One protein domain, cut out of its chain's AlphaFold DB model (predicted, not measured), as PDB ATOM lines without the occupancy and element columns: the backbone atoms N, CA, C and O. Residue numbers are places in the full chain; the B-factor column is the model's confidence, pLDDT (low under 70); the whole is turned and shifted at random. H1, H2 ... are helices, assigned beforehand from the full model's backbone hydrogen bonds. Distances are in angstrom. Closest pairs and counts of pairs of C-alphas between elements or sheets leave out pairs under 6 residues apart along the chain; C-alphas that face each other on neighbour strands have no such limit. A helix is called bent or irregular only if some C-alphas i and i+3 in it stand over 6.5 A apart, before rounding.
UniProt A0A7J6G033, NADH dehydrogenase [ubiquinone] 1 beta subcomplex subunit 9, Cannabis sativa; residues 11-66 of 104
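This is residues 11 to 66 of the 104 residues of the protein "NADH dehydrogenase [ubiquinone] 1 beta subcomplex subunit 9" of Cannabis sativa (UniProt A0A7J6G033). Two separate helices, H1 and H2, make the arms of a wide, open and flat V, with residues 37 to 47 as the long link across its base. The arms have no contact with each other, and the space between them is empty. The printed part has 56 residues with two named helices, H1 then H2, no named strand, and the class all helix. It is extended, with a radius of gyration of the C-alphas of 19.5 A and spans of 50 by 35 by 8 A.

H1, residues 11 to 36, and H2, residues 48 to 64, are apart: no C-alpha of the one is within 8 A of the other. In both, every O i to N i+4 pair is within hydrogen-bond range. Residues 11 to 28, 34 to 40 and 43 to 66 stand free.

H1 begins at C-alpha 11, (-6.223, 40.609, -47.920), and measures 37.1 A from first to last C-alpha. H2 measures 24.4 A and ends at C-alpha 64, (-33.266, 2.215, -56.039). Neither is bent.

The two C-alphas farthest apart, those of Arg 13 and Asn 63, are 49.9 A apart. The printed part has no cut. The link H1 to H2, 11 residues, is long. Residues 42, 44 and 45 of the model have pLDDT under 70.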
ATOM      1  N   VAL A  11      -6.166  42.075 -47.763       90.44
ATOM      2  CA  VAL A  11      -6.223  40.609 -47.920       90.44
ATOM      3  C   VAL A  11      -5.379  39.898 -46.861       90.44
ATOM      4  O   VAL A  11      -5.876  38.978 -46.209       90.44
ATOM      5  N   ALA A  12      -4.146  40.354 -46.615       90.44
ATOM      6  CA  ALA A  12      -3.283  39.788 -45.578       90.44
ATOM      7  C   ALA A  12      -3.920  39.896 -44.182       90.44
ATOM      8  O   ALA A  12      -3.958  38.922 -43.425       90.44
ATOM      9  N   ARG A  13      -4.521  41.051 -43.861       91.94
ATOM     10  CA  ARG A  13      -5.266  41.243 -42.610       91.94
ATOM     11  C   ARG A  13      -6.462  40.295 -42.509       91.94
ATOM     12  O   ARG A  13      -6.673  39.710 -41.448       91.94
ATOM     13  N   ARG A  14      -7.233  40.114 -43.586       94.56
ATOM     14  CA  ARG A  14      -8.369  39.175 -43.622       94.56
ATOM     15  C   ARG A  14      -7.928  37.723 -43.430       94.56
ATOM     16  O   ARG A  14      -8.593  36.994 -42.694       94.56
ATOM     17  N   ALA A  15      -6.814  37.311 -44.032       92.56
ATOM     18  CA  ALA A  15      -6.254  35.971 -43.857       92.56
ATOM     19  C   ALA A  15      -5.843  35.716 -42.396       92.56
ATOM     20  O   ALA A  15      -6.298  34.741 -41.794       92.56
ATOM     21  N   ALA A  16      -5.101  36.648 -41.791       94.31
ATOM     22  CA  ALA A  16      -4.698  36.566 -40.386       94.31
ATOM     23  C   ALA A  16      -5.903  36.584 -39.423       94.31
ATOM     24  O   ALA A  16      -5.935  35.853 -38.432       94.31
ATOM     25  N   GLN A  17      -6.935  37.386 -39.715       95.19
ATOM     26  CA  GLN A  17      -8.188  37.380 -38.953       95.19
ATOM     27  C   GLN A  17      -8.890  36.021 -39.037       95.19
ATOM     28  O   GLN A  17      -9.289  35.477 -38.010       95.19
ATOM     29  N   LYS A  18      -9.010  35.448 -40.238       95.19
ATOM     30  CA  LYS A  18      -9.634  34.135 -40.449       95.19
ATOM     31  C   LYS A  18      -8.902  33.033 -39.684       95.19
ATOM     32  O   LYS A  18      -9.542  32.173 -39.083       95.19
ATOM     33  N   GLU A  19      -7.575  33.064 -39.685       95.69
ATOM     34  CA  GLU A  19      -6.755  32.125 -38.923       95.69
ATOM     35  C   GLU A  19      -6.977  32.267 -37.412       95.69
ATOM     36  O   GLU A  19      -7.267  31.277 -36.738       95.69
ATOM     37  N   ARG A  20      -6.947  33.500 -36.889       96.44
ATOM     38  CA  ARG A  20      -7.236  33.790 -35.476       96.44
ATOM     39  C   ARG A  20      -8.612  33.291 -35.048       96.44
ATOM     40  O   ARG A  20      -8.715  32.639 -34.013       96.44
ATOM     41  N   VAL A  21      -9.644  33.543 -35.854       96.75
ATOM     42  CA  VAL A  21     -11.011  33.067 -35.589       96.75
ATOM     43  C   VAL A  21     -11.053  31.540 -35.546       96.75
ATOM     44  O   VAL A  21     -11.633  30.973 -34.628       96.75
ATOM     45  N   ARG A  22     -10.387  30.852 -36.481       96.38
ATOM     46  CA  ARG A  22     -10.329  29.380 -36.499       96.38
ATOM     47  C   ARG A  22      -9.617  28.800 -35.278       96.38
ATOM     48  O   ARG A  22     -10.052  27.777 -34.754       96.38
ATOM     49  N   ILE A  23      -8.521  29.422 -34.844       97.31
ATOM     50  CA  ILE A  23      -7.797  29.010 -33.634       97.31
ATOM     51  C   ILE A  23      -8.673  29.231 -32.401       97.31
ATOM     52  O   ILE A  23      -8.791  28.326 -31.577       97.31
ATOM     53  N   LEU A  24      -9.305  30.402 -32.294       97.50
ATOM     54  CA  LEU A  24     -10.198  30.731 -31.189       97.50
ATOM     55  C   LEU A  24     -11.382  29.763 -31.125       97.50
ATOM     56  O   LEU A  24     -11.671  29.247 -30.055       97.50
ATOM     57  N   TYR A  25     -11.999  29.451 -32.264       96.12
ATOM     58  CA  TYR A  25     -13.091  28.486 -32.355       96.12
ATOM     59  C   TYR A  25     -12.670  27.101 -31.850       96.12
ATOM     60  O   TYR A  25     -13.324  26.533 -30.982       96.12
ATOM     61  N   ARG A  26     -11.523  26.582 -32.314       96.19
ATOM     62  CA  ARG A  26     -10.986  25.296 -31.834       96.19
ATOM     63  C   ARG A  26     -10.713  25.297 -30.328       96.19
ATOM     64  O   ARG A  26     -10.985  24.296 -29.672       96.19
ATOM     65  N   ARG A  27     -10.184  26.398 -29.783       96.88
ATOM     66  CA  ARG A  27      -9.956  26.555 -28.336       96.88
ATOM     67  C   ARG A  27     -11.271  26.595 -27.564       96.88
ATOM     68  O   ARG A  27     -11.414  25.827 -26.630       96.88
ATOM     69  N   ALA A  28     -12.247  27.382 -28.012       93.88
ATOM     70  CA  ALA A  28     -13.556  27.489 -27.374       93.88
ATOM     71  C   ALA A  28     -14.301  26.144 -27.333       93.88
ATOM     72  O   ALA A  28     -14.853  25.786 -26.296       93.88
ATOM     73  N   LEU A  29     -14.273  25.355 -28.415       89.06
ATOM     74  CA  LEU A  29     -14.853  24.004 -28.411       89.06
ATOM     75  C   LEU A  29     -14.134  23.070 -27.427       89.06
ATOM     76  O   LEU A  29     -14.770  22.278 -26.742       89.06
ATOM     77  N   LYS A  30     -12.803  23.163 -27.334       89.19
ATOM     78  CA  LYS A  30     -12.037  22.360 -26.378       89.19
ATOM     79  C   LYS A  30     -12.314  22.781 -24.935       89.19
ATOM     80  O   LYS A  30     -12.491  21.919 -24.086       89.19
ATOM     81  N   ASP A  31     -12.381  24.079 -24.669       91.00
ATOM     82  CA  ASP A  31     -12.665  24.617 -23.340       91.00
ATOM     83  C   ASP A  31     -14.080  24.248 -22.895       91.00
ATOM     84  O   ASP A  31     -14.265  23.753 -21.788       91.00
ATOM     85  N   THR A  32     -15.075  24.400 -23.772       87.19
ATOM     86  CA  THR A  32     -16.451  23.961 -23.486       87.19
ATOM     87  C   THR A  32     -16.531  22.457 -23.239       87.19
ATOM     88  O   THR A  32     -17.188  22.051 -22.286       87.19
ATOM     89  N   LEU A  33     -15.810  21.628 -24.003       84.38
ATOM     90  CA  LEU A  33     -15.738  20.184 -23.756       84.38
ATOM     91  C   LEU A  33     -15.055  19.846 -22.417       84.38
ATOM     92  O   LEU A  33     -15.523  18.956 -21.711       84.38
ATOM     93  N   ASN A  34     -13.986  20.562 -22.046       85.25
ATOM     94  CA  ASN A  34     -13.320  20.396 -20.747       85.25
ATOM     95  C   ASN A  34     -14.272  20.712 -19.579       85.25
ATOM     96  O   ASN A  34     -14.208  20.046 -18.548       85.25
ATOM     97  N   TRP A  35     -15.151  21.710 -19.739       84.62
ATOM     98  CA  TRP A  35     -16.149  22.092 -18.735       84.62
ATOM     99  C   TRP A  35     -17.379  21.188 -18.710       84.62
ATOM    100  O   TRP A  35     -17.923  20.948 -17.638       84.62
ATOM    101  N   ALA A  36     -17.842  20.706 -19.866       82.19
ATOM    102  CA  ALA A  36     -19.088  19.952 -19.955       82.19
ATOM    103  C   ALA A  36     -19.019  18.616 -19.202       82.19
ATOM    104  O   ALA A  36     -20.067  18.162 -18.754       82.19
ATOM    105  N   VAL A  37     -17.812  18.036 -19.029       71.38
ATOM    106  CA  VAL A  37     -17.475  16.729 -18.406       71.38
ATOM    107  C   VAL A  37     -18.182  15.532 -19.069       71.38
ATOM    108  O   VAL A  37     -17.551  14.537 -19.417       71.38
ATOM    109  N   HIS A  38     -19.482  15.648 -19.307       71.94
ATOM    110  CA  HIS A  38     -20.373  14.726 -19.971       71.94
ATOM    111  C   HIS A  38     -20.483  15.013 -21.474       71.94
ATOM    112  O   HIS A  38     -21.072  15.999 -21.919       71.94
ATOM    113  N   ARG A  39     -19.945  14.088 -22.275       75.19
ATOM    114  CA  ARG A  39     -19.881  14.181 -23.740       75.19
ATOM    115  C   ARG A  39     -21.260  14.277 -24.420       75.19
ATOM    116  O   ARG A  39     -21.361  14.958 -25.437       75.19
ATOM    117  N   HIS A  40     -22.299  13.683 -23.830       73.12
ATOM    118  CA  HIS A  40     -23.678  13.688 -24.348       73.12
ATOM    119  C   HIS A  40     -24.364  15.070 -24.308       73.12
ATOM    120  O   HIS A  40     -25.395  15.273 -24.934       73.12
ATOM    121  N   LEU A  41     -23.808  16.048 -23.576       71.31
ATOM    122  CA  LEU A  41     -24.278  17.444 -23.626       71.31
ATOM    123  C   LEU A  41     -23.766  18.181 -24.871       71.31
ATOM    124  O   LEU A  41     -24.297  19.225 -25.243       71.31
ATOM    125  N   PHE A  42     -22.697  17.666 -25.482       69.25
ATOM    126  CA  PHE A  42     -22.004  18.293 -26.604       69.25
ATOM    127  C   PHE A  42     -22.258  17.570 -27.929       69.25
ATOM    128  O   PHE A  42     -22.305  18.196 -28.985       69.25
ATOM    129  N   TYR A  43     -22.417  16.251 -27.871       70.88
ATOM    130  CA  TYR A  43     -22.841  15.424 -28.988       70.88
ATOM    131  C   TYR A  43     -24.247  14.936 -28.665       70.88
ATOM    132  O   TYR A  43     -24.437  14.328 -27.617       70.88
ATOM    133  N   GLN A  44     -25.220  15.227 -29.530       68.69
ATOM    134  CA  GLN A  44     -26.501  14.535 -29.453       68.69
ATOM    135  C   GLN A  44     -26.226  13.055 -29.701       68.69
ATOM    136  O   GLN A  44     -25.763  12.678 -30.779       68.69
ATOM    137  N   ASP A  45     -26.442  12.242 -28.671       65.81
ATOM    138  CA  ASP A  45     -26.539  10.803 -28.842       65.81
ATOM    139  C   ASP A  45     -27.853  10.563 -29.591       65.81
ATOM    140  O   ASP A  45     -28.941  10.768 -29.051       65.81
ATOM    141  N   GLU A  46     -27.742  10.232 -30.875       71.56
ATOM    142  CA  GLU A  46     -28.896   9.835 -31.671       71.56
ATOM    143  C   GLU A  46     -29.411   8.490 -31.150       71.56
ATOM    144  O   GLU A  46     -28.636   7.578 -30.848       71.56
ATOM    145  N   ASP A  47     -30.730   8.383 -31.031       83.62
ATOM    146  CA  ASP A  47     -31.415   7.164 -30.616       83.62
ATOM    147  C   ASP A  47     -31.030   5.990 -31.547       83.62
ATOM    148  O   ASP A  47     -31.156   6.134 -32.769       83.62
ATOM    149  N   PRO A  48     -30.562   4.837 -31.024       85.19
ATOM    150  CA  PRO A  48     -30.182   3.687 -31.844       85.19
ATOM    151  C   PRO A  48     -31.273   3.252 -32.830       85.19
ATOM    152  O   PRO A  48     -30.967   2.969 -33.987       85.19
ATOM    153  N   ASP A  49     -32.547   3.316 -32.428       89.62
ATOM    154  CA  ASP A  49     -33.673   2.966 -33.307       89.62
ATOM    155  C   ASP A  49     -33.841   3.971 -34.459       89.62
ATOM    156  O   ASP A  49     -34.412   3.664 -35.512       89.62
ATOM    157  N   THR A  50     -33.384   5.207 -34.261       88.75
ATOM    158  CA  THR A  50     -33.336   6.239 -35.300       88.75
ATOM    159  C   THR A  50     -32.163   5.988 -36.248       88.75
ATOM    160  O   THR A  50     -32.334   6.112 -37.459       88.75
ATOM    161  N   ILE A  51     -31.006   5.557 -35.737       88.56
ATOM    162  CA  ILE A  51     -29.852   5.164 -36.561       88.56
ATOM    163  C   ILE A  51     -30.211   3.978 -37.464       88.56
ATOM    164  O   ILE A  51     -29.975   4.045 -38.670       88.56
ATOM    165  N   ASP A  52     -30.837   2.936 -36.916       94.62
ATOM    166  CA  ASP A  52     -31.239   1.752 -37.683       94.62
ATOM    167  C   ASP A  52     -32.237   2.105 -38.795       94.62
ATOM    168  O   ASP A  52     -32.109   1.640 -39.931       94.62
ATOM    169  N   ARG A  53     -33.187   3.007 -38.510       95.75
ATOM    170  CA  ARG A  53     -34.105   3.550 -39.524       95.75
ATOM    171  C   ARG A  53     -33.367   4.301 -40.630       95.75
ATOM    172  O   ARG A  53     -33.636   4.069 -41.805       95.75
ATOM    173  N   LEU A  54     -32.411   5.158 -40.273       95.25
ATOM    174  CA  LEU A  54     -31.622   5.914 -41.249       95.25
ATOM    175  C   LEU A  54     -30.754   5.002 -42.129       95.25
ATOM    176  O   LEU A  54     -30.600   5.274 -43.322       95.25
ATOM    177  N   ILE A  55     -30.211   3.916 -41.571       96.12
ATOM    178  CA  ILE A  55     -29.480   2.901 -42.340       96.12
ATOM    179  C   ILE A  55     -30.421   2.228 -43.342       96.12
ATOM    180  O   ILE A  55     -30.100   2.183 -44.530       96.12
ATOM    181  N   ALA A  56     -31.598   1.778 -42.896       97.81
ATOM    182  CA  ALA A  56     -32.582   1.131 -43.765       97.81
ATOM    183  C   ALA A  56     -33.032   2.048 -44.920       97.81
ATOM    184  O   ALA A  56     -33.076   1.622 -46.079       97.81
ATOM    185  N   ASP A  57     -33.291   3.326 -44.634       97.56
ATOM    186  CA  ASP A  57     -33.658   4.326 -45.644       97.56
ATOM    187  C   ASP A  57     -32.513   4.591 -46.641       97.56
ATOM    188  O   ASP A  57     -32.735   4.751 -47.853       97.56
ATOM    189  N   GLY A  58     -31.272   4.604 -46.146       97.56
ATOM    190  CA  GLY A  58     -30.064   4.733 -46.955       97.56
ATOM    191  C   GLY A  58     -29.872   3.548 -47.903       97.56
ATOM    192  O   GLY A  58     -29.648   3.745 -49.102       97.56
ATOM    193  N   GLU A  59     -30.024   2.324 -47.402       98.00
ATOM    194  CA  GLU A  59     -29.947   1.098 -48.201       98.00
ATOM    195  C   GLU A  59     -31.059   1.035 -49.255       98.00
ATOM    196  O   GLU A  59     -30.791   0.713 -50.416       98.00
ATOM    197  N   ALA A  60     -32.292   1.410 -48.902       97.88
ATOM    198  CA  ALA A  60     -33.410   1.471 -49.842       97.88
ATOM    199  C   ALA A  60     -33.141   2.466 -50.984       97.88
ATOM    200  O   ALA A  60     -33.353   2.156 -52.161       97.88
ATOM    201  N   SER A  61     -32.610   3.642 -50.646       97.38
ATOM    202  CA  SER A  61     -32.231   4.664 -51.624       97.38
ATOM    203  C   SER A  61     -31.091   4.190 -52.526       97.38
ATOM    204  O   SER A  61     -31.179   4.320 -53.748       97.38
ATOM    205  N   TYR A  62     -30.045   3.589 -51.954       95.81
ATOM    206  CA  TYR A  62     -28.935   3.020 -52.716       95.81
ATOM    207  C   TYR A  62     -29.410   1.932 -53.685       95.81
ATOM    208  O   TYR A  62     -29.023   1.932 -54.851       95.81
ATOM    209  N   ASN A  63     -30.293   1.038 -53.235       95.75
ATOM    210  CA  ASN A  63     -30.842  -0.035 -54.061       95.75
ATOM    211  C   ASN A  63     -31.674   0.503 -55.228       95.75
ATOM    212  O   ASN A  63     -31.559  -0.005 -56.341       95.75
ATOM    213  N   LYS A  64     -32.462   1.560 -54.999       96.69
ATOM    214  CA  LYS A  64     -33.266   2.215 -56.039       96.69
ATOM    215  C   LYS A  64     -32.412   2.848 -57.137       96.69
ATOM    216  O   LYS A  64     -32.780   2.782 -58.306       96.69
ATOM    217  N   TRP A  65     -31.303   3.481 -56.763       95.88
ATOM    218  CA  TRP A  65     -30.448   4.243 -57.680       95.88
ATOM    219  C   TRP A  65     -29.172   3.499 -58.078       95.88
ATOM    220  O   TRP A  65     -28.232   4.105 -58.598       95.88
ATOM    221  N   ARG A  66     -29.118   2.188 -57.833       94.94
ATOM    222  CA  ARG A  66     -27.959   1.367 -58.172       94.94
ATOM    223  C   ARG A  66     -27.768   1.350 -59.689       94.94
ATOM    224  O   ARG A  66     -28.712   1.097 -60.437       94.94
TER     225      ARG A  66